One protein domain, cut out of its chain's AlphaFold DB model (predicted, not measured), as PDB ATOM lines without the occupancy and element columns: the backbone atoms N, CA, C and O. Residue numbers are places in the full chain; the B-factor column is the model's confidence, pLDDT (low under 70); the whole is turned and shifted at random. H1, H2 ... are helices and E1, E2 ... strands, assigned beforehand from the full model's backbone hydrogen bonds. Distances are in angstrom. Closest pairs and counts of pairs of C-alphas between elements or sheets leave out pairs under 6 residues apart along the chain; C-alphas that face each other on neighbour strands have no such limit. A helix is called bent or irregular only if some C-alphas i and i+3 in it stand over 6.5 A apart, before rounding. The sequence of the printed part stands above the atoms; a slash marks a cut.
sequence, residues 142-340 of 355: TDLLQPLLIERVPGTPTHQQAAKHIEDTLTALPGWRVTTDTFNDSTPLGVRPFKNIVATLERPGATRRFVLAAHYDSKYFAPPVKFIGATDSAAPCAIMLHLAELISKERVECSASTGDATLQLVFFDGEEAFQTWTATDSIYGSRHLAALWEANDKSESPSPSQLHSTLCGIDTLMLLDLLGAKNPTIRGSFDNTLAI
ATOM      1  N   THR A 142      30.931  36.110  18.206       93.50
ATOM      2  CA  THR A 142      29.496  36.370  18.380       93.50
ATOM      3  C   THR A 142      28.700  35.084  18.533       93.50
ATOM      4  O   THR A 142      27.861  34.982  19.426       93.50
ATOM      5  N   ASP A 143      28.977  34.096  17.686       97.31
ATOM      6  CA  ASP A 143      28.131  32.912  17.564       97.31
ATOM      7  C   ASP A 143      28.681  31.726  18.355       97.31
ATOM      8  O   ASP A 143      27.905  30.889  18.803       97.31
ATOM      9  N   LEU A 144      30.001  31.642  18.566       97.19
ATOM     10  CA  LEU A 144      30.622  30.481  19.215       97.19
ATOM     11  C   LEU A 144      31.060  30.761  20.655       97.19
ATOM     12  O   LEU A 144      30.799  29.938  21.533       97.19
ATOM     13  N   LEU A 145      31.696  31.908  20.915       96.31
ATOM     14  CA  LEU A 145      32.222  32.265  22.235       96.31
ATOM     15  C   LEU A 145      31.173  32.914  23.138       96.31
ATOM     16  O   LEU A 145      31.008  32.487  24.276       96.31
ATOM     17  N   GLN A 146      30.461  33.937  22.664       96.19
ATOM     18  CA  GLN A 146      29.536  34.705  23.501       96.19
ATOM     19  C   GLN A 146      28.449  33.850  24.186       96.19
ATOM     20  O   GLN A 146      28.207  34.090  25.372       96.19
ATOM     21  N   PRO A 147      27.843  32.823  23.548       98.25
ATOM     22  CA  PRO A 147      26.900  31.926  24.227       98.25
ATOM     23  C   PRO A 147      27.527  31.123  25.370       98.25
ATOM     24  O   PRO A 147      26.835  30.730  26.307       98.25
ATOM     25  N   LEU A 148      28.842  30.898  25.311       98.00
ATOM     26  CA  LEU A 148      29.588  30.243  26.373       98.00
ATOM     27  C   LEU A 148      29.967  31.211  27.492       98.00
ATOM     28  O   LEU A 148      30.190  30.721  28.584       98.00
ATOM     29  N   LEU A 149      29.989  32.540  27.306       97.19
ATOM     30  CA  LEU A 149      30.384  33.546  28.319       97.19
ATOM     31  C   LEU A 149      29.330  33.776  29.425       97.19
ATOM     32  O   LEU A 149      28.968  34.901  29.769       97.19
ATOM     33  N   ILE A 150      28.864  32.682  30.013       95.88
ATOM     34  CA  ILE A 150      27.933  32.602  31.136       95.88
ATOM     35  C   ILE A 150      28.548  31.754  32.253       95.88
ATOM     36  O   ILE A 150      29.450  30.959  32.005       95.88
ATOM     37  N   GLU A 151      28.048  31.887  33.481       97.06
ATOM     38  CA  GLU A 151      28.355  30.920  34.541       97.06
ATOM     39  C   GLU A 151      27.785  29.552  34.151       97.06
ATOM     40  O   GLU A 151      26.612  29.434  33.808       97.06
ATOM     41  N   ARG A 152      28.610  28.515  34.203       98.19
ATOM     42  CA  ARG A 152      28.313  27.165  33.721       98.19
ATOM     43  C   ARG A 152      28.900  26.125  34.675       98.19
ATOM     44  O   ARG A 152      29.662  25.251  34.290       98.19
ATOM     45  N   VAL A 153      28.519  26.242  35.947       98.19
ATOM     46  CA  VAL A 153      28.849  25.280  37.013       98.19
ATOM     47  C   VAL A 153      28.072  23.971  36.797       98.19
ATOM     48  O   VAL A 153      26.861  24.053  36.548       98.19
ATOM     49  N   PRO A 154      28.688  22.779  36.931       98.56
ATOM     50  CA  PRO A 154      28.014  21.512  36.651       98.56
ATOM     51  C   PRO A 154      26.692  21.341  37.411       98.56
ATOM     52  O   PRO A 154      26.582  21.628  38.608       98.56
ATOM     53  N   GLY A 155      25.662  20.893  36.690       96.50
ATOM     54  CA  GLY A 155      24.310  20.686  37.217       96.50
ATOM     55  C   GLY A 155      23.418  21.933  37.272       96.50
ATOM     56  O   GLY A 155      22.251  21.820  37.646       96.50
ATOM     57  N   THR A 156      23.913  23.108  36.875       97.75
ATOM     58  CA  THR A 156      23.089  24.326  36.776       97.75
ATOM     59  C   THR A 156      22.343  24.424  35.432       97.75
ATOM     60  O   THR A 156      22.778  23.850  34.431       97.75
ATOM     61  N   PRO A 157      21.231  25.184  35.344       98.38
ATOM     62  CA  PRO A 157      20.527  25.388  34.073       98.38
ATOM     63  C   PRO A 157      21.372  26.074  32.991       98.38
ATOM     64  O   PRO A 157      21.181  25.825  31.805       98.38
ATOM     65  N   THR A 158      22.293  26.957  33.377       98.06
ATOM     66  CA  THR A 158      23.184  27.664  32.446       98.06
ATOM     67  C   THR A 158      24.327  26.773  31.959       98.06
ATOM     68  O   THR A 158      24.714  26.859  30.798       98.06
ATOM     69  N   HIS A 159      24.795  25.828  32.777       98.62
ATOM     70  CA  HIS A 159      25.682  24.749  32.324       98.62
ATOM     71  C   HIS A 159      25.032  23.865  31.255       98.62
ATOM     72  O   HIS A 159      25.637  23.615  30.215       98.62
ATOM     73  N   GLN A 160      23.761  23.497  31.437       98.62
ATOM     74  CA  GLN A 160      23.005  22.761  30.416       98.62
ATOM     75  C   GLN A 160      22.839  23.561  29.115       98.62
ATOM     76  O   GLN A 160      22.865  22.979  28.032       98.62
ATOM     77  N   GLN A 161      22.695  24.890  29.202       98.75
ATOM     78  CA  GLN A 161      22.672  25.764  28.023       98.75
ATOM     79  C   GLN A 161      24.015  25.749  27.284       98.75
ATOM     80  O   GLN A 161      24.021  25.620  26.062       98.75
ATOM     81  N   ALA A 162      25.139  25.811  28.006       98.75
ATOM     82  CA  ALA A 162      26.473  25.717  27.410       98.75
ATOM     83  C   ALA A 162      26.713  24.353  26.736       98.75
ATOM     84  O   ALA A 162      27.176  24.304  25.596       98.75
ATOM     85  N   ALA A 163      26.328  23.251  27.390       98.75
ATOM     86  CA  ALA A 163      26.396  21.910  26.805       98.75
ATOM     87  C   ALA A 163      25.557  21.809  25.521       98.75
ATOM     88  O   ALA A 163      26.042  21.345  24.489       98.75
ATOM     89  N   LYS A 164      24.320  22.322  25.562       98.75
ATOM     90  CA  LYS A 164      23.419  22.339  24.407       98.75
ATOM     91  C   LYS A 164      23.983  23.151  23.243       98.75
ATOM     92  O   LYS A 164      23.891  22.692  22.113       98.75
ATOM     93  N   HIS A 165      24.583  24.310  23.513       98.88
ATOM     94  CA  HIS A 165      25.256  25.122  22.496       98.88
ATOM     95  C   HIS A 165      26.336  24.315  21.763       98.88
ATOM     96  O   HIS A 165      26.299  24.196  20.544       98.88
ATOM     97  N   ILE A 166      27.230  23.661  22.512       98.88
ATOM     98  CA  ILE A 166      28.296  22.810  21.956       98.88
ATOM     99  C   ILE A 166      27.712  21.657  21.119       98.88
ATOM    100  O   ILE A 166      28.156  21.409  19.995       98.88
ATOM    101  N   GLU A 167      26.719  20.942  21.655       98.75
ATOM    102  CA  GLU A 167      26.085  19.801  20.986       98.75
ATOM    103  C   GLU A 167      25.348  20.201  19.706       98.75
ATOM    104  O   GLU A 167      25.498  19.523  18.687       98.75
ATOM    105  N   ASP A 168      24.574  21.287  19.743       98.62
ATOM    106  CA  ASP A 168      23.821  21.792  18.597       98.62
ATOM    107  C   ASP A 168      24.775  22.244  17.488       98.62
ATOM    108  O   ASP A 168      24.604  21.829  16.338       98.62
ATOM    109  N   THR A 169      25.814  23.021  17.831       98.56
ATOM    110  CA  THR A 169      26.835  23.458  16.872       98.56
ATOM    111  C   THR A 169      27.472  22.254  16.189       98.56
ATOM    112  O   THR A 169      27.486  22.194  14.967       98.56
ATOM    113  N   LEU A 170      27.944  21.257  16.945       98.31
ATOM    114  CA  LEU A 170      28.647  20.097  16.377       98.31
ATOM    115  C   LEU A 170      27.724  19.158  15.594       98.31
ATOM    116  O   LEU A 170      28.141  18.602  14.579       98.31
ATOM    117  N   THR A 171      26.478  18.977  16.038       97.75
ATOM    118  CA  THR A 171      25.503  18.102  15.365       97.75
ATOM    119  C   THR A 171      25.023  18.699  14.042       97.75
ATOM    120  O   THR A 171      24.696  17.956  13.117       97.75
ATOM    121  N   ALA A 172      25.014  20.031  13.916       97.25
ATOM    122  CA  ALA A 172      24.711  20.710  12.661       97.25
ATOM    123  C   ALA A 172      25.799  20.505  11.587       97.25
ATOM    124  O   ALA A 172      25.537  20.710  10.398       97.25
ATOM    125  N   LEU A 173      27.013  20.084  11.972       94.94
ATOM    126  CA  LEU A 173      28.130  19.930  11.045       94.94
ATOM    127  C   LEU A 173      28.121  18.573  10.331       94.94
ATOM    128  O   LEU A 173      28.066  17.515  10.966       94.94
ATOM    129  N   PRO A 174      28.285  18.552   8.996       91.75
ATOM    130  CA  PRO A 174      28.342  17.304   8.260       91.75
ATOM    131  C   PRO A 174      29.608  16.518   8.610       91.75
ATOM    132  O   PRO A 174      30.721  17.053   8.651       91.75
ATOM    133  N   GLY A 175      29.440  15.206   8.774       89.75
ATOM    134  CA  GLY A 175      30.545  14.276   8.985       89.75
ATOM    135  C   GLY A 175      31.056  14.187  10.419       89.75
ATOM    136  O   GLY A 175      32.071  13.524  10.616       89.75
ATOM    137  N   TRP A 176      30.384  14.801  11.392       94.19
ATOM    138  CA  TRP A 176      30.673  14.626  12.814       94.19
ATOM    139  C   TRP A 176      29.640  13.719  13.475       94.19
ATOM    140  O   TRP A 176      28.442  13.820  13.230       94.19
ATOM    141  N   ARG A 177      30.118  12.829  14.343       95.69
ATOM    142  CA  ARG A 177      29.287  12.031  15.243       95.69
ATOM    143  C   ARG A 177      29.462  12.548  16.658       95.69
ATOM    144  O   ARG A 177      30.559  12.434  17.202       95.69
ATOM    145  N   VAL A 178      28.390  13.068  17.243       98.19
ATOM    146  CA  VAL A 178      28.370  13.556  18.625       98.19
ATOM    147  C   VAL A 178      27.818  12.466  19.543       98.19
ATOM    148  O   VAL A 178      26.796  11.846  19.255       98.19
ATOM    149  N   THR A 179      28.527  12.204  20.632       97.94
ATOM    150  CA  THR A 179      28.147  11.284  21.709       97.94
ATOM    151  C   THR A 179      28.419  11.950  23.046       97.94
ATOM    152  O   THR A 179      29.267  12.835  23.131       97.94
ATOM    153  N   THR A 180      27.726  11.518  24.090       98.31
ATOM    154  CA  THR A 180      27.866  12.089  25.429       98.31
ATOM    155  C   THR A 180      28.117  10.984  26.442       98.31
ATOM    156  O   THR A 180      27.666   9.852  26.269       98.31
ATOM    157  N   ASP A 181      28.872  11.316  27.481       98.06
ATOM    158  CA  ASP A 181      29.128  10.459  28.634       98.06
ATOM    159  C   ASP A 181      28.583  11.184  29.866       98.06
ATOM    160  O   ASP A 181      29.109  12.224  30.257       98.06
ATOM    161  N   THR A 182      27.456  10.693  30.389       98.44
ATOM    162  CA  THR A 182      26.717  11.313  31.498       98.44
ATOM    163  C   THR A 182      26.773  10.414  32.720       98.44
ATOM    164  O   THR A 182      26.432   9.234  32.634       98.44
ATOM    165  N   PHE A 183      27.146  10.981  33.860       98.69
ATOM    166  CA  PHE A 183      27.282  10.267  35.125       98.69
ATOM    167  C   PHE A 183      26.997  11.206  36.304       98.69
ATOM    168  O   PHE A 183      26.886  12.417  36.134       98.69
ATOM    169  N   ASN A 184      26.848  10.648  37.505       98.50
ATOM    170  CA  ASN A 184      26.790  11.422  38.745       98.50
ATOM    171  C   ASN A 184      28.026  11.093  39.579       98.50
ATOM    172  O   ASN A 184      28.397   9.924  39.659       98.50
ATOM    173  N   ASP A 185      28.617  12.093  40.229       98.25
ATOM    174  CA  ASP A 185      29.723  11.886  41.171       98.25
ATOM    175  C   ASP A 185      29.523  12.738  42.434       98.25
ATOM    176  O   ASP A 185      28.757  13.712  42.450       98.25
ATOM    177  N   SER A 186      30.175  12.334  43.521       98.00
ATOM    178  CA  SER A 186      30.147  13.043  44.795       98.00
ATOM    179  C   SER A 186      31.097  14.233  44.761       98.00
ATOM    180  O   SER A 186      32.260  14.115  44.388       98.00
ATOM    181  N   THR A 187      30.610  15.388  45.204       97.75
ATOM    182  CA  THR A 187      31.408  16.611  45.356       97.75
ATOM    183  C   THR A 187      31.322  17.093  46.803       97.75
ATOM    184  O   THR A 187      30.384  16.712  47.518       97.75
ATOM    185  N   PRO A 188      32.210  17.997  47.248       97.38
ATOM    186  CA  PRO A 188      32.067  18.655  48.548       97.38
ATOM    187  C   PRO A 188      30.730  19.393  48.748       97.38
ATOM    188  O   PRO A 188      30.360  19.704  49.877       97.38
ATOM    189  N   LEU A 189      29.990  19.684  47.669       95.62
ATOM    190  CA  LEU A 189      28.670  20.330  47.698       95.62
ATOM    191  C   LEU A 189      27.510  19.342  47.461       95.62
ATOM    192  O   LEU A 189      26.393  19.754  47.119       95.62
ATOM    193  N   GLY A 190      27.774  18.045  47.633       97.25
ATOM    194  CA  GLY A 190      26.843  16.945  47.396       97.25
ATOM    195  C   GLY A 190      26.968  16.344  45.998       97.25
ATOM    196  O   GLY A 190      27.819  16.732  45.199       97.25
ATOM    197  N   VAL A 191      26.111  15.371  45.694       98.19
ATOM    198  CA  VAL A 191      26.109  14.702  44.384       98.19
ATOM    199  C   VAL A 191      25.752  15.699  43.277       98.19
ATOM    200  O   VAL A 191      24.841  16.527  43.429       98.19
ATOM    201  N   ARG A 192      26.481  15.628  42.161       97.88
ATOM    202  CA  ARG A 192      26.257  16.454  40.969       97.88
ATOM    203  C   ARG A 192      26.245  15.599  39.700       97.88
ATOM    204  O   ARG A 192      27.006  14.633  39.628       97.88
ATOM    205  N   PRO A 193      25.399  15.945  38.712       98.44
ATOM    206  CA  PRO A 193      25.477  15.358  37.385       98.44
ATOM    207  C   PRO A 193      26.603  16.011  36.583       98.44
ATOM    208  O   PRO A 193      26.765  17.232  36.612       98.44
ATOM    209  N   PHE A 194      27.317  15.191  35.821       98.81
ATOM    210  CA  PHE A 194      28.350  15.594  34.877       98.81
ATOM    211  C   PHE A 194      28.046  15.012  33.498       98.81
ATOM    212  O   PHE A 194      27.459  13.932  33.380       98.81
ATOM    213  N   LYS A 195      28.449  15.723  32.448       98.75
ATOM    214  CA  LYS A 195      28.230  15.341  31.054       98.75
ATOM    215  C   LYS A 195      29.418  15.733  30.182       98.75
ATOM    216  O   LYS A 195      29.496  16.866  29.717       98.75
ATOM    217  N   ASN A 196      30.295  14.781  29.882       98.88
ATOM    218  CA  ASN A 196      31.308  14.968  28.845       98.88
ATOM    219  C   ASN A 196      30.652  14.945  27.454       98.88
ATOM    220  O   ASN A 196      29.753  14.136  27.195       98.88
ATOM    221  N   ILE A 197      31.139  15.779  26.532       98.94
ATOM    222  CA  ILE A 197      30.696  15.801  25.130       98.94
ATOM    223  C   ILE A 197      31.861  15.368  24.243       98.94
ATOM    224  O   ILE A 197      32.955  15.926  24.309       98.94
ATOM    225  N   VAL A 198      31.630  14.373  23.389       98.69
ATOM    226  CA  VAL A 198      32.638  13.811  22.488       98.69
ATOM    227  C   VAL A 198      32.128  13.886  21.057       98.69
ATOM    228  O   VAL A 198      31.174  13.196  20.699       98.69
ATOM    229  N   ALA A 199      32.796  14.668  20.212       98.06
ATOM    230  CA  ALA A 199      32.517  14.722  18.782       98.06
ATOM    231  C   ALA A 199      33.641  14.044  18.001       98.06
ATOM    232  O   ALA A 199      34.805  14.416  18.094       98.06
ATOM    233  N   THR A 200      33.310  13.024  17.217       95.06
ATOM    234  CA  THR A 200      34.282  12.273  16.416       95.06
ATOM    235  C   THR A 200      34.035  12.537  14.942       95.06
ATOM    236  O   THR A 200      32.938  12.274  14.445       95.06
ATOM    237  N   LEU A 201      35.054  13.011  14.223       91.94
ATOM    238  CA  LEU A 201      34.979  13.151  12.775       91.94
ATOM    239  C   LEU A 201      34.854  11.752  12.157       91.94
ATOM    240  O   LEU A 201      35.697  10.875  12.361       91.94
ATOM    241  N   GLU A 202      33.797  11.517  11.396       88.06
ATOM    242  CA  GLU A 202      33.512  10.206  10.837       88.06
ATOM    243  C   GLU A 202      34.484   9.864   9.712       88.06
ATOM    244  O   GLU A 202      34.501  10.492   8.647       88.06
ATOM    245  N   ARG A 203      35.285   8.822   9.944       83.12
ATOM    246  CA  ARG A 203      36.174   8.222   8.950       83.12
ATOM    247  C   ARG A 203      36.075   6.699   9.027       83.12
ATOM    248  O   ARG A 203      36.531   6.119  10.013       83.12
ATOM    249  N   PRO A 204      35.492   6.037   8.011       78.88
ATOM    250  CA  PRO A 204      35.401   4.582   7.983       78.88
ATOM    251  C   PRO A 204      36.777   3.925   8.133       78.88
ATOM    252  O   PRO A 204      37.721   4.282   7.426       78.88
ATOM    253  N   GLY A 205      36.884   2.967   9.056       75.94
ATOM    254  CA  GLY A 205      38.123   2.227   9.317       75.94
ATOM    255  C   GLY A 205      39.168   2.964  10.163       75.94
ATOM    256  O   GLY A 205      40.239   2.403  10.393       75.94
ATOM    257  N   ALA A 206      38.884   4.177  10.652       82.25
ATOM    258  CA  ALA A 206      39.789   4.870  11.562       82.25
ATOM    259  C   ALA A 206      39.801   4.187  12.938       82.25
ATOM    260  O   ALA A 206      38.793   4.140  13.646       82.25
ATOM    261  N   THR A 207      40.962   3.667  13.323       83.94
ATOM    262  CA  THR A 207      41.193   3.049  14.635       83.94
ATOM    263  C   THR A 207      41.987   3.963  15.562       83.94
ATOM    264  O   THR A 207      41.908   3.797  16.778       83.94
ATOM    265  N   ARG A 208      42.689   4.951  14.996       85.69
ATOM    266  CA  ARG A 208      43.523   5.930  15.696       85.69
ATOM    267  C   ARG A 208      42.862   7.308  15.728       85.69
ATOM    268  O   ARG A 208      42.079   7.652  14.838       85.69
ATOM    269  N   ARG A 209      43.165   8.106  16.748       87.88
ATOM    270  CA  ARG A 209      42.566   9.421  17.004       87.88
ATOM    271  C   ARG A 209      43.640  10.420  17.396       87.88
ATOM    272  O   ARG A 209      44.434  10.152  18.292       87.88
ATOM    273  N   PHE A 210      43.619  11.579  16.756       90.44
ATOM    274  CA  PHE A 210      44.150  12.797  17.350       90.44
ATOM    275  C   PHE A 210      43.011  13.433  18.146       90.44
ATOM    276  O   PHE A 210      41.947  13.682  17.576       90.44
ATOM    277  N   VAL A 211      43.204  13.638  19.444       94.94
ATOM    278  CA  VAL A 211      42.185  14.197  20.333       94.94
ATOM    279  C   VAL A 211      42.549  15.639  20.645       94.94
ATOM    280  O   VAL A 211      43.636  15.900  21.153       94.94
ATOM    281  N   LEU A 212      41.642  16.562  20.349       96.50
ATOM    282  CA  LEU A 212      41.693  17.943  20.807       96.50
ATOM    283  C   LEU A 212      40.671  18.096  21.932       96.50
ATOM    284  O   LEU A 212      39.529  17.666  21.775       96.50
ATOM    285  N   ALA A 213      41.066  18.664  23.060       98.50
ATOM    286  CA  ALA A 213      40.200  18.749  24.222       98.50
ATOM    287  C   ALA A 213      40.252  20.114  24.898       98.50
ATOM    288  O   ALA A 213      41.264  20.803  24.828       98.50
ATOM    289  N   ALA A 214      39.172  20.444  25.589       98.69
ATOM    290  CA  ALA A 214      39.061  21.518  26.565       98.69
ATOM    291  C   ALA A 214      38.040  21.075  27.620       98.69
ATOM    292  O   ALA A 214      37.352  20.069  27.432       98.69
ATOM    293  N   HIS A 215      37.916  21.808  28.715       98.81
ATOM    294  CA  HIS A 215      36.769  21.664  29.606       98.81
ATOM    295  C   HIS A 215      35.786  22.813  29.361       98.81
ATOM    296  O   HIS A 215      36.196  23.908  28.971       98.81
ATOM    297  N   TYR A 216      34.488  22.550  29.503       98.81
ATOM    298  CA  TYR A 216      33.457  23.559  29.230       98.81
ATOM    299  C   TYR A 216      32.765  24.073  30.489       98.81
ATOM    300  O   TYR A 216      32.066  25.087  30.411       98.81
ATOM    301  N   ASP A 217      32.957  23.414  31.632       98.75
ATOM    302  CA  ASP A 217      32.488  23.916  32.914       98.75
ATOM    303  C   ASP A 217      33.200  25.220  33.294       98.75
ATOM    304  O   ASP A 217      34.269  25.559  32.783       98.75
ATOM    305  N   SER A 218      32.576  25.987  34.182       97.69
ATOM    306  CA  SER A 218      33.224  27.110  34.853       97.69
ATOM    307  C   SER A 218      33.287  26.832  36.342       97.69
ATOM    308  O   SER A 218      32.311  26.350  36.926       97.69
ATOM    309  N   LYS A 219      34.383  27.252  36.968       96.38
ATOM    310  CA  LYS A 219      34.574  27.133  38.406       96.38
ATOM    311  C   LYS A 219      33.411  27.702  39.218       96.38
ATOM    312  O   LYS A 219      32.979  28.834  38.995       96.38
ATOM    313  N   TYR A 220      32.969  26.938  40.215       95.12
ATOM    314  CA  TYR A 220      32.045  27.428  41.229       95.12
ATOM    315  C   TYR A 220      32.749  28.392  42.187       95.12
ATOM    316  O   TYR A 220      33.774  28.062  42.782       95.12
ATOM    317  N   PHE A 221      32.138  29.554  42.399       91.00
ATOM    318  CA  PHE A 221      32.458  30.436  43.513       91.00
ATOM    319  C   PHE A 221      31.207  30.643  44.360       91.00
ATOM    320  O   PHE A 221      30.093  30.730  43.843       91.00
ATOM    321  N   ALA A 222      31.383  30.724  45.679       87.81
ATOM    322  CA  ALA A 222      30.265  30.995  46.567       87.81
ATOM    323  C   ALA A 222      29.631  32.366  46.241       87.81
ATOM    324  O   ALA A 222      30.360  33.333  45.974       87.81
ATOM    325  N   PRO A 223      28.289  32.487  46.296       86.00
ATOM    326  CA  PRO A 223      27.617  33.766  46.117       86.00
ATOM    327  C   PRO A 223      28.197  34.855  47.034       86.00
ATOM    328  O   PRO A 223      28.543  34.566  48.182       86.00
ATOM    329  N   PRO A 224      28.281  36.113  46.564       86.75
ATOM    330  CA  PRO A 224      27.652  36.659  45.354       86.75
ATOM    331  C   PRO A 224      28.525  36.605  44.085       86.75
ATOM    332  O   PRO A 224      28.178  37.237  43.086       86.75
ATOM    333  N   VAL A 225      29.668  35.914  44.116       84.62
ATOM    334  CA  VAL A 225      30.609  35.892  42.991       84.62
ATOM    335  C   VAL A 225      30.031  35.071  41.840       84.62
ATOM    336  O   VAL A 225      29.644  33.925  42.033       84.62
ATOM    337  N   LYS A 226      30.002  35.661  40.642       86.31
ATOM    338  CA  LYS A 226      29.705  34.956  39.392       86.31
ATOM    339  C   LYS A 226      30.957  34.913  38.547       86.31
ATOM    340  O   LYS A 226      31.492  35.963  38.196       86.31
ATOM    341  N   PHE A 227      31.388  33.711  38.204       90.19
ATOM    342  CA  PHE A 227      32.596  33.503  37.432       90.19
ATOM    343  C   PHE A 227      32.269  32.874  36.081       90.19
ATOM    344  O   PHE A 227      31.610  31.842  36.005       90.19
ATOM    345  N   ILE A 228      32.725  33.518  35.006       92.88
ATOM    346  CA  ILE A 228      32.416  33.092  33.635       92.88
ATOM    347  C   ILE A 228      33.554  32.329  32.963       92.88
ATOM    348  O   ILE A 228      33.347  31.840  31.864       92.88
ATOM    349  N   GLY A 229      34.767  32.270  33.521       93.69
ATOM    350  CA  GLY A 229      35.856  31.489  32.916       93.69
ATOM    351  C   GLY A 229      36.085  31.760  31.425       93.69
ATOM    352  O   GLY A 229      36.008  30.842  30.611       93.69
ATOM    353  N   ALA A 230      36.293  33.022  31.030       91.12
ATOM    354  CA  ALA A 230      36.412  33.380  29.611       91.12
ATOM    355  C   ALA A 230      37.590  32.656  28.931       91.12
ATOM    356  O   ALA A 230      37.420  32.038  27.885       91.12
ATOM    357  N   THR A 231      38.766  32.670  29.558       90.88
ATOM    358  CA  THR A 231      39.939  31.904  29.103       90.88
ATOM    359  C   THR A 231      39.960  30.471  29.632       90.88
ATOM    360  O   THR A 231      40.766  29.675  29.165       90.88
ATOM    361  N   ASP A 232      39.100  30.169  30.608       93.81
ATOM    362  CA  ASP A 232      39.123  28.971  31.454       93.81
ATOM    363  C   ASP A 232      37.721  28.317  31.523       93.81
ATOM    364  O   ASP A 232      36.955  28.536  32.459       93.81
ATOM    365  N   SER A 233      37.247  27.637  30.480       96.81
ATOM    366  CA  SER A 233      37.858  27.477  29.152       96.81
ATOM    367  C   SER A 233      36.861  27.778  28.015       96.81
ATOM    368  O   SER A 233      36.798  27.059  27.014       96.81
ATOM    369  N   ALA A 234      36.085  28.873  28.119       97.44
ATOM    370  CA  ALA A 234      35.134  29.268  27.060       97.44
ATOM    371  C   ALA A 234      35.820  29.532  25.709       97.44
ATOM    372  O   ALA A 234      35.364  29.040  24.677       97.44
ATOM    373  N   ALA A 235      36.926  30.281  25.706       95.62
ATOM    374  CA  ALA A 235      37.703  30.564  24.503       95.62
ATOM    375  C   ALA A 235      38.289  29.286  23.867       95.62
ATOM    376  O   ALA A 235      38.038  29.077  22.679       95.62
ATOM    377  N   PRO A 236      38.970  28.382  24.607       97.56
ATOM    378  CA  PRO A 236      39.305  27.044  24.112       97.56
ATOM    379  C   PRO A 236      38.134  26.295  23.463       97.56
ATOM    380  O   PRO A 236      38.278  25.780  22.352       97.56
ATOM    381  N   CYS A 237      36.961  26.284  24.103       98.62
ATOM    382  CA  CYS A 237      35.777  25.625  23.555       98.62
ATOM    383  C   CYS A 237      35.345  26.245  22.216       98.62
ATOM    384  O   CYS A 237      35.145  25.521  21.241       98.62
ATOM    385  N   ALA A 238      35.259  27.575  22.131       97.75
ATOM    386  CA  ALA A 238      34.885  28.277  20.901       97.75
ATOM    387  C   ALA A 238      35.896  28.055  19.762       97.75
ATOM    388  O   ALA A 238      35.503  27.851  18.613       97.75
ATOM    389  N   ILE A 239      37.196  28.021  20.080       94.88
ATOM    390  CA  ILE A 239      38.268  27.690  19.129       94.88
ATOM    391  C   ILE A 239      38.050  26.293  18.537       94.88
ATOM    392  O   ILE A 239      38.144  26.115  17.321       94.88
ATOM    393  N   MET A 240      37.729  25.306  19.377       97.69
ATOM    394  CA  MET A 240      37.460  23.934  18.938       97.69
ATOM    395  C   MET A 240      36.203  23.825  18.065       97.69
ATOM    396  O   MET A 240      36.211  23.069  17.091       97.69
ATOM    397  N   LEU A 241      35.143  24.576  18.383       98.12
ATOM    398  CA  LEU A 241      33.918  24.621  17.577       98.12
ATOM    399  C   LEU A 241      34.183  25.209  16.187       98.12
ATOM    400  O   LEU A 241      33.869  24.573  15.183       98.12
ATOM    401  N   HIS A 242      34.848  26.363  16.114       95.25
ATOM    402  CA  HIS A 242      35.141  27.024  14.838       95.25
ATOM    403  C   HIS A 242      36.050  26.168  13.953       95.25
ATOM    404  O   HIS A 242      35.871  26.043  12.743       95.25
ATOM    405  N   LEU A 243      37.020  25.501  14.574       91.12
ATOM    406  CA  LEU A 243      37.863  24.533  13.896       91.12
ATOM    407  C   LEU A 243      37.048  23.385  13.281       91.12
ATOM    408  O   LEU A 243      37.331  22.969  12.154       91.12
ATOM    409  N   ALA A 244      36.046  22.866  13.997       94.00
ATOM    410  CA  ALA A 244      35.172  21.819  13.480       94.00
ATOM    411  C   ALA A 244      34.420  22.284  12.224       94.00
ATOM    412  O   ALA A 244      34.337  21.529  11.251       94.00
ATOM    413  N   GLU A 245      33.937  23.530  12.211       93.25
ATOM    414  CA  GLU A 245      33.246  24.133  11.066       93.25
ATOM    415  C   GLU A 245      34.146  24.246   9.839       93.25
ATOM    416  O   GLU A 245      33.750  23.850   8.742       93.25
ATOM    417  N   LEU A 246      35.371  24.748  10.018       88.88
ATOM    418  CA  LEU A 246      36.338  24.886   8.929       88.88
ATOM    419  C   LEU A 246      36.721  23.522   8.346       88.88
ATOM    420  O   LEU A 246      36.732  23.344   7.130       88.88
ATOM    421  N   ILE A 247      36.941  22.520   9.202       85.94
ATOM    422  CA  ILE A 247      37.208  21.145   8.755       85.94
ATOM    423  C   ILE A 247      36.014  20.571   7.994       85.94
ATOM    424  O   ILE A 247      36.203  19.877   6.992       85.94
ATOM    425  N   SER A 248      34.789  20.829   8.453       87.12
ATOM    426  CA  SER A 248      33.584  20.363   7.771       87.12
ATOM    427  C   SER A 248      33.411  21.002   6.395       87.12
ATOM    428  O   SER A 248      33.098  20.271   5.454       87.12
ATOM    429  N   LYS A 249      33.680  22.309   6.250       83.62
ATOM    430  CA  LYS A 249      33.671  23.016   4.956       83.62
ATOM    431  C   LYS A 249      34.659  22.379   3.972       83.62
ATOM    432  O   LYS A 249      34.244  21.884   2.927       83.62
ATOM    433  N   GLU A 250      35.922  22.236   4.372       75.44
ATOM    434  CA  GLU A 250      36.977  21.607   3.559       75.44
ATOM    435  C   GLU A 250      36.662  20.139   3.198       75.44
ATOM    436  O   GLU A 250      37.009  19.639   2.126       75.44
ATOM    437  N   ARG A 251      35.986  19.397   4.089       69.81
ATOM    438  CA  ARG A 251      35.636  17.988   3.843       69.81
ATOM    439  C   ARG A 251      34.526  17.827   2.808       69.81
ATOM    440  O   ARG A 251      34.581  16.863   2.041       69.81
ATOM    441  N   VAL A 252      33.522  18.708   2.802       56.97
ATOM    442  CA  VAL A 252      32.432  18.689   1.804       56.97
ATOM    443  C   VAL A 252      33.001  18.798   0.387       56.97
ATOM    444  O   VAL A 252      32.502  18.150  -0.528       56.97
ATOM    445  N   GLU A 253      34.114  19.507   0.228       51.12
ATOM    446  CA  GLU A 253      34.796  19.686  -1.053       51.12
ATOM    447  C   GLU A 253      35.646  18.466  -1.476       51.12
ATOM    448  O   GLU A 253      36.036  18.347  -2.637       51.12
ATOM    449  N   CYS A 254      35.906  17.513  -0.568       48.50
ATOM    450  CA  CYS A 254      36.867  16.417  -0.754       48.50
ATOM    451  C   CYS A 254      36.332  15.036  -0.296       48.50
ATOM    452  O   CYS A 254      36.874  14.402   0.618       48.50
ATOM    453  N   SER A 255      35.291  14.497  -0.936       46.22
ATOM    454  CA  SER A 255      34.716  13.192  -0.558       46.22
ATOM    455  C   SER A 255      35.380  11.991  -1.267       46.22
ATOM    456  O   SER A 255      34.884  11.566  -2.303       46.22
ATOM    457  N   ALA A 256      36.477  11.422  -0.724       50.75
ATOM    458  CA  ALA A 256      36.945  10.035  -1.010       50.75
ATOM    459  C   ALA A 256      38.253   9.620  -0.273       50.75
ATOM    460  O   ALA A 256      39.177   9.092  -0.895       50.75
ATOM    461  N   SER A 257      38.409   9.843   1.041       53.53
ATOM    462  CA  SER A 257      39.635   9.396   1.746       53.53
ATOM    463  C   SER A 257      39.383   8.355   2.834       53.53
ATOM    464  O   SER A 257      38.802   8.647   3.876       53.53
ATOM    465  N   THR A 258      39.895   7.143   2.603       56.38
ATOM    466  CA  THR A 258      40.103   6.117   3.631       56.38
ATOM    467  C   THR A 258      41.412   6.405   4.375       56.38
ATOM    468  O   THR A 258      42.424   6.776   3.770       56.38
ATOM    469  N   GLY A 259      41.398   6.290   5.703       66.94
ATOM    470  CA  GLY A 259      42.557   6.556   6.555       66.94
ATOM    471  C   GLY A 259      42.421   5.877   7.915       66.94
ATOM    472  O   GLY A 259      41.311   5.684   8.397       66.94
ATOM    473  N   ASP A 260      43.553   5.517   8.521       78.75
ATOM    474  CA  ASP A 260      43.622   4.806   9.805       78.75
ATOM    475  C   ASP A 260      43.451   5.724  11.027       78.75
ATOM    476  O   ASP A 260      43.274   5.227  12.137       78.75
ATOM    477  N   ALA A 261      43.475   7.047  10.824       81.81
ATOM    478  CA  ALA A 261      43.366   8.056  11.873       81.81
ATOM    479  C   ALA A 261      42.224   9.052  11.616       81.81
ATOM    480  O   ALA A 261      41.959   9.427  10.467       81.81
ATOM    481  N   THR A 262      41.589   9.514  12.693       87.50
ATOM    482  CA  THR A 262      40.574  10.573  12.675       87.50
ATOM    483  C   THR A 262      40.845  11.669  13.713       87.50
ATOM    484  O   THR A 262      41.731  11.523  14.553       87.50
ATOM    485  N   LEU A 263      40.095  12.769  13.635       90.88
ATOM    486  CA  LEU A 263      40.062  13.825  14.647       90.88
ATOM    487  C   LEU A 263      38.894  13.573  15.604       90.88
ATOM    488  O   LEU A 263      37.800  13.199  15.173       90.88
ATOM    489  N   GLN A 264      39.124  13.795  16.891       95.00
ATOM    490  CA  GLN A 264      38.099  13.755  17.921       95.00
ATOM    491  C   GLN A 264      38.218  15.003  18.795       95.00
ATOM    492  O   GLN A 264      39.322  15.406  19.149       95.00
ATOM    493  N   LEU A 265      37.082  15.613  19.108       98.50
ATOM    494  CA  LEU A 265      36.956  16.736  20.023       98.50
ATOM    495  C   LEU A 265      36.328  16.236  21.320       98.50
ATOM    496  O   LEU A 265      35.357  15.474  21.270       98.50
ATOM    497  N   VAL A 266      36.872  16.655  22.456       98.81
ATOM    498  CA  VAL A 266      36.348  16.311  23.781       98.81
ATOM    499  C   VAL A 266      36.166  17.578  24.600       98.81
ATOM    500  O   VAL A 266      37.117  18.320  24.817       98.81
ATOM    501  N   PHE A 267      34.948  17.795  25.074       98.88
ATOM    502  CA  PHE A 267      34.617  18.850  26.018       98.88
ATOM    503  C   PHE A 267      34.350  18.173  27.357       98.88
ATOM    504  O   PHE A 267      33.306  17.539  27.546       98.88
ATOM    505  N   PHE A 268      35.340  18.228  28.244       98.94
ATOM    506  CA  PHE A 268      35.246  17.652  29.578       98.94
ATOM    507  C   PHE A 268      34.324  18.487  30.465       98.94
ATOM    508  O   PHE A 268      34.300  19.712  30.363       98.94
ATOM    509  N   ASP A 269      33.593  17.806  31.338       98.88
ATOM    510  CA  ASP A 269      32.808  18.436  32.397       98.88
ATOM    511  C   ASP A 269      33.475  18.250  33.763       98.88
ATOM    512  O   ASP A 269      34.133  17.236  34.003       98.88
ATOM    513  N   GLY A 270      33.282  19.206  34.667       98.50
ATOM    514  CA  GLY A 270      33.851  19.172  36.013       98.50
ATOM    515  C   GLY A 270      35.373  19.028  36.023       98.50
ATOM    516  O   GLY A 270      35.900  18.134  36.686       98.50
ATOM    517  N   GLU A 271      36.097  19.846  35.263       98.56
ATOM    518  CA  GLU A 271      37.549  19.958  35.454       98.56
ATOM    519  C   GLU A 271      37.850  20.556  36.826       98.56
ATOM    520  O   GLU A 271      38.701  20.044  37.564       98.56
ATOM    521  N   GLU A 272      37.073  21.579  37.175       97.44
ATOM    522  CA  GLU A 272      37.322  22.418  38.325       97.44
ATOM    523  C   GLU A 272      36.929  21.745  39.638       97.44
ATOM    524  O   GLU A 272      35.930  21.030  39.756       97.44
ATOM    525  N   ALA A 273      37.703  22.060  40.673       96.12
ATOM    526  CA  ALA A 273      37.327  21.758  42.046       96.12
ATOM    527  C   ALA A 273      36.121  22.616  42.466       96.12
ATOM    528  O   ALA A 273      36.124  23.836  42.240       96.12
ATOM    529  N   PHE A 274      35.141  22.020  43.146       95.38
ATOM    530  CA  PHE A 274      34.020  22.752  43.748       95.38
ATOM    531  C   PHE A 274      34.442  23.522  44.999       95.38
ATOM    532  O   PHE A 274      33.837  24.546  45.319       95.38
ATOM    533  N   GLN A 275      35.459  23.039  45.715       93.12
ATOM    534  CA  GLN A 275      36.085  23.757  46.817       93.12
ATOM    535  C   GLN A 275      37.602  23.812  46.622       93.12
ATOM    536  O   GLN A 275      38.133  24.783  46.076       93.12
ATOM    537  N   THR A 276      38.306  22.772  47.064       90.19
ATOM    538  CA  THR A 276      39.768  22.737  47.116       90.19
ATOM    539  C   THR A 276      40.259  21.641  46.198       90.19
ATOM    540  O   THR A 276      39.833  20.499  46.319       90.19
ATOM    541  N   TRP A 277      41.197  21.982  45.316       91.50
ATOM    542  CA  TRP A 277      41.757  21.021  44.376       91.50
ATOM    543  C   TRP A 277      42.409  19.851  45.114       91.50
ATOM    544  O   TRP A 277      43.424  20.012  45.791       91.50
ATOM    545  N   THR A 278      41.826  18.667  44.963       91.69
ATOM    546  CA  THR A 278      42.324  17.405  45.524       91.69
ATOM    547  C   THR A 278      42.133  16.285  44.506       91.69
ATOM    548  O   THR A 278      41.495  16.482  43.475       91.69
ATOM    549  N   ALA A 279      42.654  15.088  44.784       91.56
ATOM    550  CA  ALA A 279      42.474  13.932  43.901       91.56
ATOM    551  C   ALA A 279      40.994  13.544  43.683       91.56
ATOM    552  O   ALA A 279      40.668  12.937  42.664       91.56
ATOM    553  N   THR A 280      40.109  13.888  44.625       94.12
ATOM    554  CA  THR A 280      38.671  13.576  44.584       94.12
ATOM    555  C   THR A 280      37.790  14.792  44.271       94.12
ATOM    556  O   THR A 280      36.693  14.614  43.751       94.12
ATOM    557  N   ASP A 281      38.274  16.014  44.519       96.94
ATOM    558  CA  ASP A 281      37.640  17.286  44.131       96.94
ATOM    559  C   ASP A 281      38.400  17.942  42.974       96.94
ATOM    560  O   ASP A 281      39.012  18.998  43.124       96.94
ATOM    561  N   SER A 282      38.454  17.238  41.842       96.94
ATOM    562  CA  SER A 282      38.929  17.751  40.553       96.94
ATOM    563  C   SER A 282      38.695  16.736  39.431       96.94
ATOM    564  O   SER A 282      38.481  15.537  39.675       96.94
ATOM    565  N   ILE A 283      38.790  17.219  38.188       98.00
ATOM    566  CA  ILE A 283      38.938  16.431  36.956       98.00
ATOM    567  C   ILE A 283      37.915  15.293  36.791       98.00
ATOM    568  O   ILE A 283      38.223  14.263  36.186       98.00
ATOM    569  N   TYR A 284      36.697  15.493  37.300       98.69
ATOM    570  CA  TYR A 284      35.597  14.529  37.355       98.69
ATOM    571  C   TYR A 284      35.338  13.876  35.997       98.69
ATOM    572  O   TYR A 284      35.462  12.656  35.851       98.69
ATOM    573  N   GLY A 285      35.053  14.691  34.978       98.69
ATOM    574  CA  GLY A 285      34.744  14.225  33.630       98.69
ATOM    575  C   GLY A 285      35.883  13.444  32.999       98.69
ATOM    576  O   GLY A 285      35.662  12.365  32.450       98.69
ATOM    577  N   SER A 286      37.111  13.949  33.110       98.44
ATOM    578  CA  SER A 286      38.270  13.293  32.499       98.44
ATOM    579  C   SER A 286      38.656  11.979  33.188       98.44
ATOM    580  O   SER A 286      38.970  11.019  32.485       98.44
ATOM    581  N   ARG A 287      38.554  11.883  34.527       98.00
ATOM    582  CA  ARG A 287      38.747  10.622  35.270       98.00
ATOM    583  C   ARG A 287      37.747   9.565  34.813       98.00
ATOM    584  O   ARG A 287      38.150   8.449  34.481       98.00
ATOM    585  N   HIS A 288      36.468   9.932  34.752       98.50
ATOM    586  CA  HIS A 288      35.402   9.030  34.326       98.50
ATOM    587  C   HIS A 288      35.594   8.566  32.874       98.50
ATOM    588  O   HIS A 288      35.627   7.364  32.599       98.50
ATOM    589  N   LEU A 289      35.814   9.504  31.945       97.81
ATOM    590  CA  LEU A 289      35.937   9.186  30.523       97.81
ATOM    591  C   LEU A 289      37.185   8.350  30.219       97.81
ATOM    592  O   LEU A 289      37.123   7.438  29.395       97.81
ATOM    593  N   ALA A 290      38.307   8.622  30.892       97.00
ATOM    594  CA  ALA A 290      39.522   7.826  30.746       97.00
ATOM    595  C   ALA A 290      39.301   6.374  31.199       97.00
ATOM    596  O   ALA A 290      39.659   5.452  30.463       97.00
ATOM    597  N   ALA A 291      38.654   6.163  32.352       95.50
ATOM    598  CA  ALA A 291      38.312   4.827  32.843       95.50
ATOM    599  C   ALA A 291      37.358   4.094  31.884       95.50
ATOM    600  O   ALA A 291      37.588   2.932  31.541       95.50
ATOM    601  N   LEU A 292      36.339   4.790  31.372       94.38
ATOM    602  CA  LEU A 292      35.410   4.246  30.381       94.38
ATOM    603  C   LEU A 292      36.126   3.848  29.078       94.38
ATOM    604  O   LEU A 292      35.836   2.811  28.479       94.38
ATOM    605  N   TRP A 293      37.069   4.664  28.606       93.81
ATOM    606  CA  TRP A 293      37.821   4.393  27.381       93.81
ATOM    607  C   TRP A 293      38.887   3.313  27.522       93.81
ATOM    608  O   TRP A 293      39.191   2.668  26.514       93.81
ATOM    609  N   GLU A 294      39.434   3.115  28.721       91.06
ATOM    610  CA  GLU A 294      40.296   1.980  29.066       91.06
ATOM    611  C   GLU A 294      39.483   0.678  29.080       91.06
ATOM    612  O   GLU A 294      39.886  -0.296  28.449       91.06
ATOM    613  N   ALA A 295      38.310   0.683  29.728       86.69
ATOM    614  CA  ALA A 295      37.454  -0.496  29.888       86.69
ATOM    615  C   ALA A 295      36.769  -0.957  28.591       86.69
ATOM    616  O   ALA A 295      36.430  -2.131  28.457       86.69
ATOM    617  N   ASN A 296      36.564  -0.052  27.629       74.81
ATOM    618  CA  ASN A 296      35.988  -0.362  26.320       74.81
ATOM    619  C   ASN A 296      36.976  -1.149  25.431       74.81
ATOM    620  O   ASN A 296      37.486  -0.613  24.438       74.81
ATOM    621  N   ASP A 297      37.221  -2.415  25.774       63.38
ATOM    622  CA  ASP A 297      37.870  -3.397  24.903       63.38
ATOM    623  C   ASP A 297      36.872  -3.862  23.835       63.38
ATOM    624  O   ASP A 297      35.777  -4.341  24.128       63.38
ATOM    625  N   LYS A 298      37.224  -3.659  22.563       54.69
ATOM    626  CA  LYS A 298      36.376  -4.018  21.414       54.69
ATOM    627  C   LYS A 298      36.725  -5.378  20.809       54.69
ATOM    628  O   LYS A 298      36.348  -5.630  19.665       54.69
ATOM    629  N   SER A 299      37.450  -6.246  21.511       47.50
ATOM    630  CA  SER A 299      37.900  -7.513  20.937       47.50
ATOM    631  C   SER A 299      37.386  -8.745  21.689       47.50
ATOM    632  O   SER A 299      37.928  -9.131  22.717       47.50
ATOM    633  N   GLU A 300      36.416  -9.456  21.102       45.12
ATOM    634  CA  GLU A 300      36.064 -10.836  21.498       45.12
ATOM    635  C   GLU A 300      37.180 -11.857  21.153       45.12
ATOM    636  O   GLU A 300      37.060 -13.050  21.427       45.12
ATOM    637  N   SER A 301      38.288 -11.423  20.537       44.19
ATOM    638  CA  SER A 301      39.462 -12.253  20.233       44.19
ATOM    639  C   SER A 301      40.701 -11.375  20.015       44.19
ATOM    640  O   SER A 301      40.941 -10.923  18.889       44.19
ATOM    641  N   PRO A 302      41.505 -11.109  21.062       47.94
ATOM    642  CA  PRO A 302      42.608 -10.162  20.983       47.94
ATOM    643  C   PRO A 302      43.705 -10.675  20.044       47.94
ATOM    644  O   PRO A 302      44.510 -11.537  20.397       47.94
ATOM    645  N   SER A 303      43.780 -10.100  18.842       49.91
ATOM    646  CA  SER A 303      44.995 -10.174  18.033       49.91
ATOM    647  C   SER A 303      46.070  -9.287  18.683       49.91
ATOM    648  O   SER A 303      45.778  -8.126  18.977       49.91
ATOM    649  N   PRO A 304      47.330  -9.742  18.830       54.12
ATOM    650  CA  PRO A 304      48.439  -8.934  19.360       54.12
ATOM    651  C   PRO A 304      48.734  -7.635  18.584       54.12
ATOM    652  O   PRO A 304      49.570  -6.839  19.005       54.12
ATOM    653  N   SER A 305      48.110  -7.449  17.416       52.88
ATOM    654  CA  SER A 305      48.278  -6.301  16.522       52.88
ATOM    655  C   SER A 305      47.128  -5.283  16.555       52.88
ATOM    656  O   SER A 305      47.201  -4.286  15.836       52.88
ATOM    657  N   GLN A 306      46.069  -5.511  17.341       58.41
ATOM    658  CA  GLN A 306      44.910  -4.617  17.424       58.41
ATOM    659  C   GLN A 306      44.987  -3.701  18.649       58.41
ATOM    660  O   GLN A 306      45.485  -4.079  19.704       58.41
ATOM    661  N   LEU A 307      44.500  -2.468  18.501       61.41
ATOM    662  CA  LEU A 307      44.336  -1.545  19.621       61.41
ATOM    663  C   LEU A 307      43.262  -2.108  20.558       61.41
ATOM    664  O   LEU A 307      42.126  -2.307  20.134       61.41
ATOM    665  N   HIS A 308      43.650  -2.373  21.803       69.00
ATOM    666  CA  HIS A 308      42.844  -3.110  22.781       69.00
ATOM    667  C   HIS A 308      41.810  -2.254  23.517       69.00
ATOM    668  O   HIS A 308      40.992  -2.785  24.244       69.00
ATOM    669  N   SER A 309      41.834  -0.932  23.358       83.69
ATOM    670  CA  SER A 309      40.855  -0.043  23.982       83.69
ATOM    671  C   SER A 309      40.718   1.252  23.191       83.69
ATOM    672  O   SER A 309      41.543   1.562  22.319       83.69
ATOM    673  N   THR A 310      39.677   2.035  23.490       87.94
ATOM    674  CA  THR A 310      39.537   3.378  22.901       87.94
ATOM    675  C   THR A 310      40.723   4.254  23.298       87.94
ATOM    676  O   THR A 310      41.263   4.955  22.439       87.94
ATOM    677  N   LEU A 311      41.181   4.136  24.550       89.75
ATOM    678  CA  LEU A 311      42.325   4.881  25.069       89.75
ATOM    679  C   LEU A 311      43.618   4.556  24.307       89.75
ATOM    680  O   LEU A 311      44.343   5.461  23.905       89.75
ATOM    681  N   CYS A 312      43.868   3.276  24.014       89.50
ATOM    682  CA  CYS A 312      45.031   2.850  23.227       89.50
ATOM    683  C   CYS A 312      45.041   3.446  21.810       89.50
ATOM    684  O   CYS A 312      46.105   3.607  21.214       89.50
ATOM    685  N   GLY A 313      43.869   3.761  21.256       88.88
ATOM    686  CA  GLY A 313      43.741   4.393  19.947       88.88
ATOM    687  C   GLY A 313      43.946   5.904  19.939       88.88
ATOM    688  O   GLY A 313      43.766   6.500  18.879       88.88
ATOM    689  N   ILE A 314      44.292   6.538  21.057       91.69
ATOM    690  CA  ILE A 314      44.641   7.960  21.098       91.69
ATOM    691  C   ILE A 314      46.132   8.103  20.779       91.69
ATOM    692  O   ILE A 314      46.989   7.730  21.572       91.69
ATOM    693  N   ASP A 315      46.450   8.654  19.606       88.31
ATOM    694  CA  ASP A 315      47.835   8.951  19.220       88.31
ATOM    695  C   ASP A 315      48.391  10.138  20.012       88.31
ATOM    696  O   ASP A 315      49.580  10.204  20.320       88.31
ATOM    697  N   THR A 316      47.543  11.134  20.262       89.00
ATOM    698  CA  THR A 316      47.896  12.386  20.933       89.00
ATOM    699  C   THR A 316      46.638  13.001  21.522       89.00
ATOM    700  O   THR A 316      45.613  13.060  20.841       89.00
ATOM    701  N   LEU A 317      46.744  13.476  22.761       94.31
ATOM    702  CA  LEU A 317      45.781  14.372  23.389       94.31
ATOM    703  C   LEU A 317      46.395  15.772  23.437       94.31
ATOM    704  O   LEU A 317      47.414  15.984  24.090       94.31
ATOM    705  N   MET A 318      45.776  16.711  22.737       93.19
ATOM    706  CA  MET A 318      46.087  18.129  22.785       93.19
ATOM    707  C   MET A 318      45.013  18.829  23.610       93.19
ATOM    708  O   MET A 318      43.879  18.965  23.161       93.19
ATOM    709  N   LEU A 319      45.367  19.233  24.826       96.12
ATOM    710  CA  LEU A 319      44.470  19.920  25.749       96.12
ATOM    711  C   LEU A 319      44.691  21.433  25.648       96.12
ATOM    712  O   LEU A 319      45.814  21.901  25.830       96.12
ATOM    713  N   LEU A 320      43.632  22.177  25.336       94.88
ATOM    714  CA  LEU A 320      43.603  23.635  25.317       94.88
ATOM    715  C   LEU A 320      42.982  24.107  26.625       94.88
ATOM    716  O   LEU A 320      41.855  23.741  26.950       94.88
ATOM    717  N   ASP A 321      43.735  24.926  27.344       93.94
ATOM    718  CA  ASP A 321      43.363  25.447  28.650       93.94
ATOM    719  C   ASP A 321      44.031  26.816  28.838       93.94
ATOM    720  O   ASP A 321      45.140  27.046  28.339       93.94
ATOM    721  N   LEU A 322      43.344  27.729  29.520       90.94
ATOM    722  CA  LEU A 322      43.823  29.077  29.851       90.94
ATOM    723  C   LEU A 322      44.262  29.918  28.638       90.94
ATOM    724  O   LEU A 322      45.212  30.703  28.713       90.94
ATOM    725  N   LEU A 323      43.566  29.779  27.506       87.94
ATOM    726  CA  LEU A 323      43.860  30.516  26.273       87.94
ATOM    727  C   LEU A 323      42.939  31.728  26.097       87.94
ATOM    728  O   LEU A 323      41.748  31.661  26.381       87.94
ATOM    729  N   GLY A 324      43.491  32.829  25.578       81.75
ATOM    730  CA  GLY A 324      42.757  34.071  25.284       81.75
ATOM    731  C   GLY A 324      43.303  35.324  25.980       81.75
ATOM    732  O   GLY A 324      42.790  36.412  25.753       81.75
ATOM    733  N   ALA A 325      44.344  35.207  26.807       80.31
ATOM    734  CA  ALA A 325      45.093  36.361  27.309       80.31
ATOM    735  C   ALA A 325      46.166  36.819  26.301       80.31
ATOM    736  O   ALA A 325      46.643  36.022  25.491       80.31
ATOM    737  N   LYS A 326      46.590  38.092  26.370       82.06
ATOM    738  CA  LYS A 326      47.687  38.617  25.533       82.06
ATOM    739  C   LYS A 326      49.003  37.894  25.859       82.06
ATOM    740  O   LYS A 326      49.319  37.690  27.029       82.06
ATOM    741  N   ASN A 327      49.798  37.603  24.828       81.06
ATOM    742  CA  ASN A 327      51.164  37.062  24.924       81.06
ATOM    743  C   ASN A 327      51.302  35.778  25.777       81.06
ATOM    744  O   ASN A 327      52.111  35.749  26.711       81.06
ATOM    745  N   PRO A 328      50.540  34.705  25.490       81.81
ATOM    746  CA  PRO A 328      50.688  33.455  26.223       81.81
ATOM    747  C   PRO A 328      52.046  32.812  25.924       81.81
ATOM    748  O   PRO A 328      52.540  32.844  24.801       81.81
ATOM    749  N   THR A 329      52.642  32.184  26.938       83.88
ATOM    750  CA  THR A 329      53.840  31.353  26.767       83.88
ATOM    751  C   THR A 329      53.446  29.887  26.881       83.88
ATOM    752  O   THR A 329      53.080  29.433  27.963       83.88
ATOM    753  N   ILE A 330      53.554  29.141  25.782       83.38
ATOM    754  CA  ILE A 330      53.291  27.696  25.739       83.38
ATOM    755  C   ILE A 330      54.635  26.963  25.804       83.38
ATOM    756  O   ILE A 330      55.580  27.344  25.118       83.38
ATOM    757  N   ARG A 331      54.744  25.944  26.665       84.69
ATOM    758  CA  ARG A 331      55.982  25.176  26.869       84.69
ATOM    759  C   ARG A 331      55.780  23.697  26.567       84.69
ATOM    760  O   ARG A 331      54.817  23.084  27.036       84.69
ATOM    761  N   GLY A 332      56.750  23.102  25.880       82.25
ATOM    762  CA  GLY A 332      56.846  21.657  25.701       82.25
ATOM    763  C   GLY A 332      57.088  20.981  27.047       82.25
ATOM    764  O   GLY A 332      58.153  21.128  27.636       82.25
ATOM    765  N   SER A 333      56.078  20.271  27.550       80.88
ATOM    766  CA  SER A 333      56.104  19.703  28.907       80.88
ATOM    767  C   SER A 333      56.454  18.212  28.949       80.88
ATOM    768  O   SER A 333      56.799  17.702  30.013       80.88
ATOM    769  N   PHE A 334      56.380  17.515  27.810       85.94
ATOM    770  CA  PHE A 334      56.598  16.072  27.728       85.94
ATOM    771  C   PHE A 334      57.451  15.689  26.520       85.94
ATOM    772  O   PHE A 334      57.132  16.040  25.381       85.94
ATOM    773  N   ASP A 335      58.487  14.886  26.766       87.25
ATOM    774  CA  ASP A 335      59.432  14.429  25.741       87.25
ATOM    775  C   ASP A 335      58.740  13.666  24.603       87.25
ATOM    776  O   ASP A 335      59.084  13.811  23.431       87.25
ATOM    777  N   ASN A 336      57.729  12.856  24.933       85.00
ATOM    778  CA  ASN A 336      57.020  12.019  23.963       85.00
ATOM    779  C   ASN A 336      56.095  12.807  23.017       85.00
ATOM    780  O   ASN A 336      55.679  12.250  22.002       85.00
ATOM    781  N   THR A 337      55.803  14.079  23.306       85.38
ATOM    782  CA  THR A 337      55.004  14.971  22.446       85.38
ATOM    783  C   THR A 337      55.772  16.210  21.985       85.38
ATOM    784  O   THR A 337      55.193  17.057  21.304       85.38
ATOM    785  N   LEU A 338      57.066  16.322  22.303       83.94
ATOM    786  CA  LEU A 338      57.875  17.504  21.989       83.94
ATOM    787  C   LEU A 338      57.914  17.803  20.484       83.94
ATOM    788  O   LEU A 338      57.715  18.938  20.080       83.94
ATOM    789  N   ALA A 339      58.022  16.778  19.634       81.31
ATOM    790  CA  ALA A 339      57.997  16.966  18.181       81.31
ATOM    791  C   ALA A 339      56.678  17.583  17.664       81.31
ATOM    792  O   ALA A 339      56.678  18.300  16.664       81.31
ATOM    793  N   ILE A 340      55.551  17.299  18.328       80.62
ATOM    794  CA  ILE A 340      54.258  17.912  17.995       80.62
ATOM    795  C   ILE A 340      54.255  19.361  18.471       80.62
ATOM    796  O   ILE A 340      53.889  20.227  17.689       80.62
TER     797      ILE A 340
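Overview. This is residues 142 to 340 of the 355 residues of the protein "Glutaminyl cyclase" of Capsaspora owczarzaki (strain ATCC 30864) (UniProt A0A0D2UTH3). A twisted sheet of five strands, E1 to E5, has H2 and H3 packed over one face and H4 on the other, and the sheet curls round H4; H1 packs on H2 and H3, away from the sheet. Past edge strand E5 the last stretch swings out, with residues 326 to 331 sticking out, and folds back to the short H5, which only grazes the sheet; residues 300 to 305 stick out too. There are 199 residues printed, with five named helices and five named strands in the order H1 H2 E1 E2 E3 H3 E4 H4 E5 H5. The sheet is mixed, in the order E1 E2 E4 E3 E5, and the class is mixed, helices and strands. The whole is compact, with a radius of gyration of the C-alphas of 17.5 A, and spans 54 by 38 by 33 A.

Arrangement. E1, residues 176 to 187, and E2, residues 190 to 201, are an antiparallel hairpin, with N 181 and O 196 3.0 A apart, within hydrogen-bond range. E1 is an edge strand and bends by 52 degrees at residue 184. E4, residues 261 to 268, is antiparallel to E2, with N 199 and O 265 2.9 A apart. E3, residues 208 to 215, is parallel to E4, with N 212 and O 264 2.9 A apart. E5, residues 314 to 319, is the other edge strand and parallel to E3, with N 213 and O 318 2.8 A apart. H3, residues 230 to 252, is on the sheet at a height of 9.4 A, over E2, E4 and E3. On the local plane its line stands at 28 degrees to E4, only just along the strands. H2, residues 157 to 171, is on the same face at a height of 10.1 A, over E2 and, only just, with 3 C-alphas, over E1. H2 touches H3 with residues 166 to 170 alone, at a shallow tilt of 20 degrees, the same way; their closest C-alphas, of Leu 170 and Leu 241, are 7.0 A apart. H1, residues 142 to 148, is not on the sheet. It touches H3 at a steep tilt of 44 degrees, opposite ways, the closest C-alphas being those of Leu 145 and Ala 238, 5.0 A apart. H1 and H2 are a helical hairpin at a steep tilt of 41 degrees. H4, residues 284 to 295, is on the opposite face, and the C-alphas of Phe 268 and Gly 285, its closest to E4, are 5.3 A apart. With H2 and H3 on one face and H4 on the other, there are three layers. E3, H3 and E4 form a strand-helix-strand unit, two parallel neighbour strands with a helix between along the chain; E4, H4 and E5 form a split one, with E3 between its strands. Both crossovers are right-handed. H5, residues 335 to 340, only grazes the sheet; its closest C-alpha to E5 is that of Thr 337, 7.7 A from that of Thr 316. Every O i to N i+4 pair is within hydrogen-bond range in H2 and H4; the counts are 17 of 19 in H3, 0 of 3 in H1 and 0 of 2 in H5, where O i to N i+3 pairs give 1 of 4 in H1 and 2 of 3 in H5.

Along the chain. H1 begins at C-alpha 142, (29.496, 36.370, 18.380). H2 is 20.7 A long, E1 32.6 A and E2 35.8 A, and C-alpha 176 at the first residue of E1 is at (30.673, 14.626, 12.814). E3 is 22.1 A long, H3 31.7 A, E4 21.7 A, H4 16.9 A and E5 12.8 A. H3 and H5 are irregular: C-alphas 232 and 235 are 7.3 A apart, and C-alphas 336 and 339 are 7.7 A apart. H5 ends at C-alpha 340, (54.258, 17.912, 17.995).

Size, cuts and confidence. The two C-alphas farthest apart are those of Pro 224 and Ser 303, 56.9 A. The printed part has no cut. The links E3 to H3, E4 to H4, H4 to E5 and E5 to H5 are long. The mean pLDDT of the printed part is 89.0, and residues 251 to 259 and 297 to 308 are under 70.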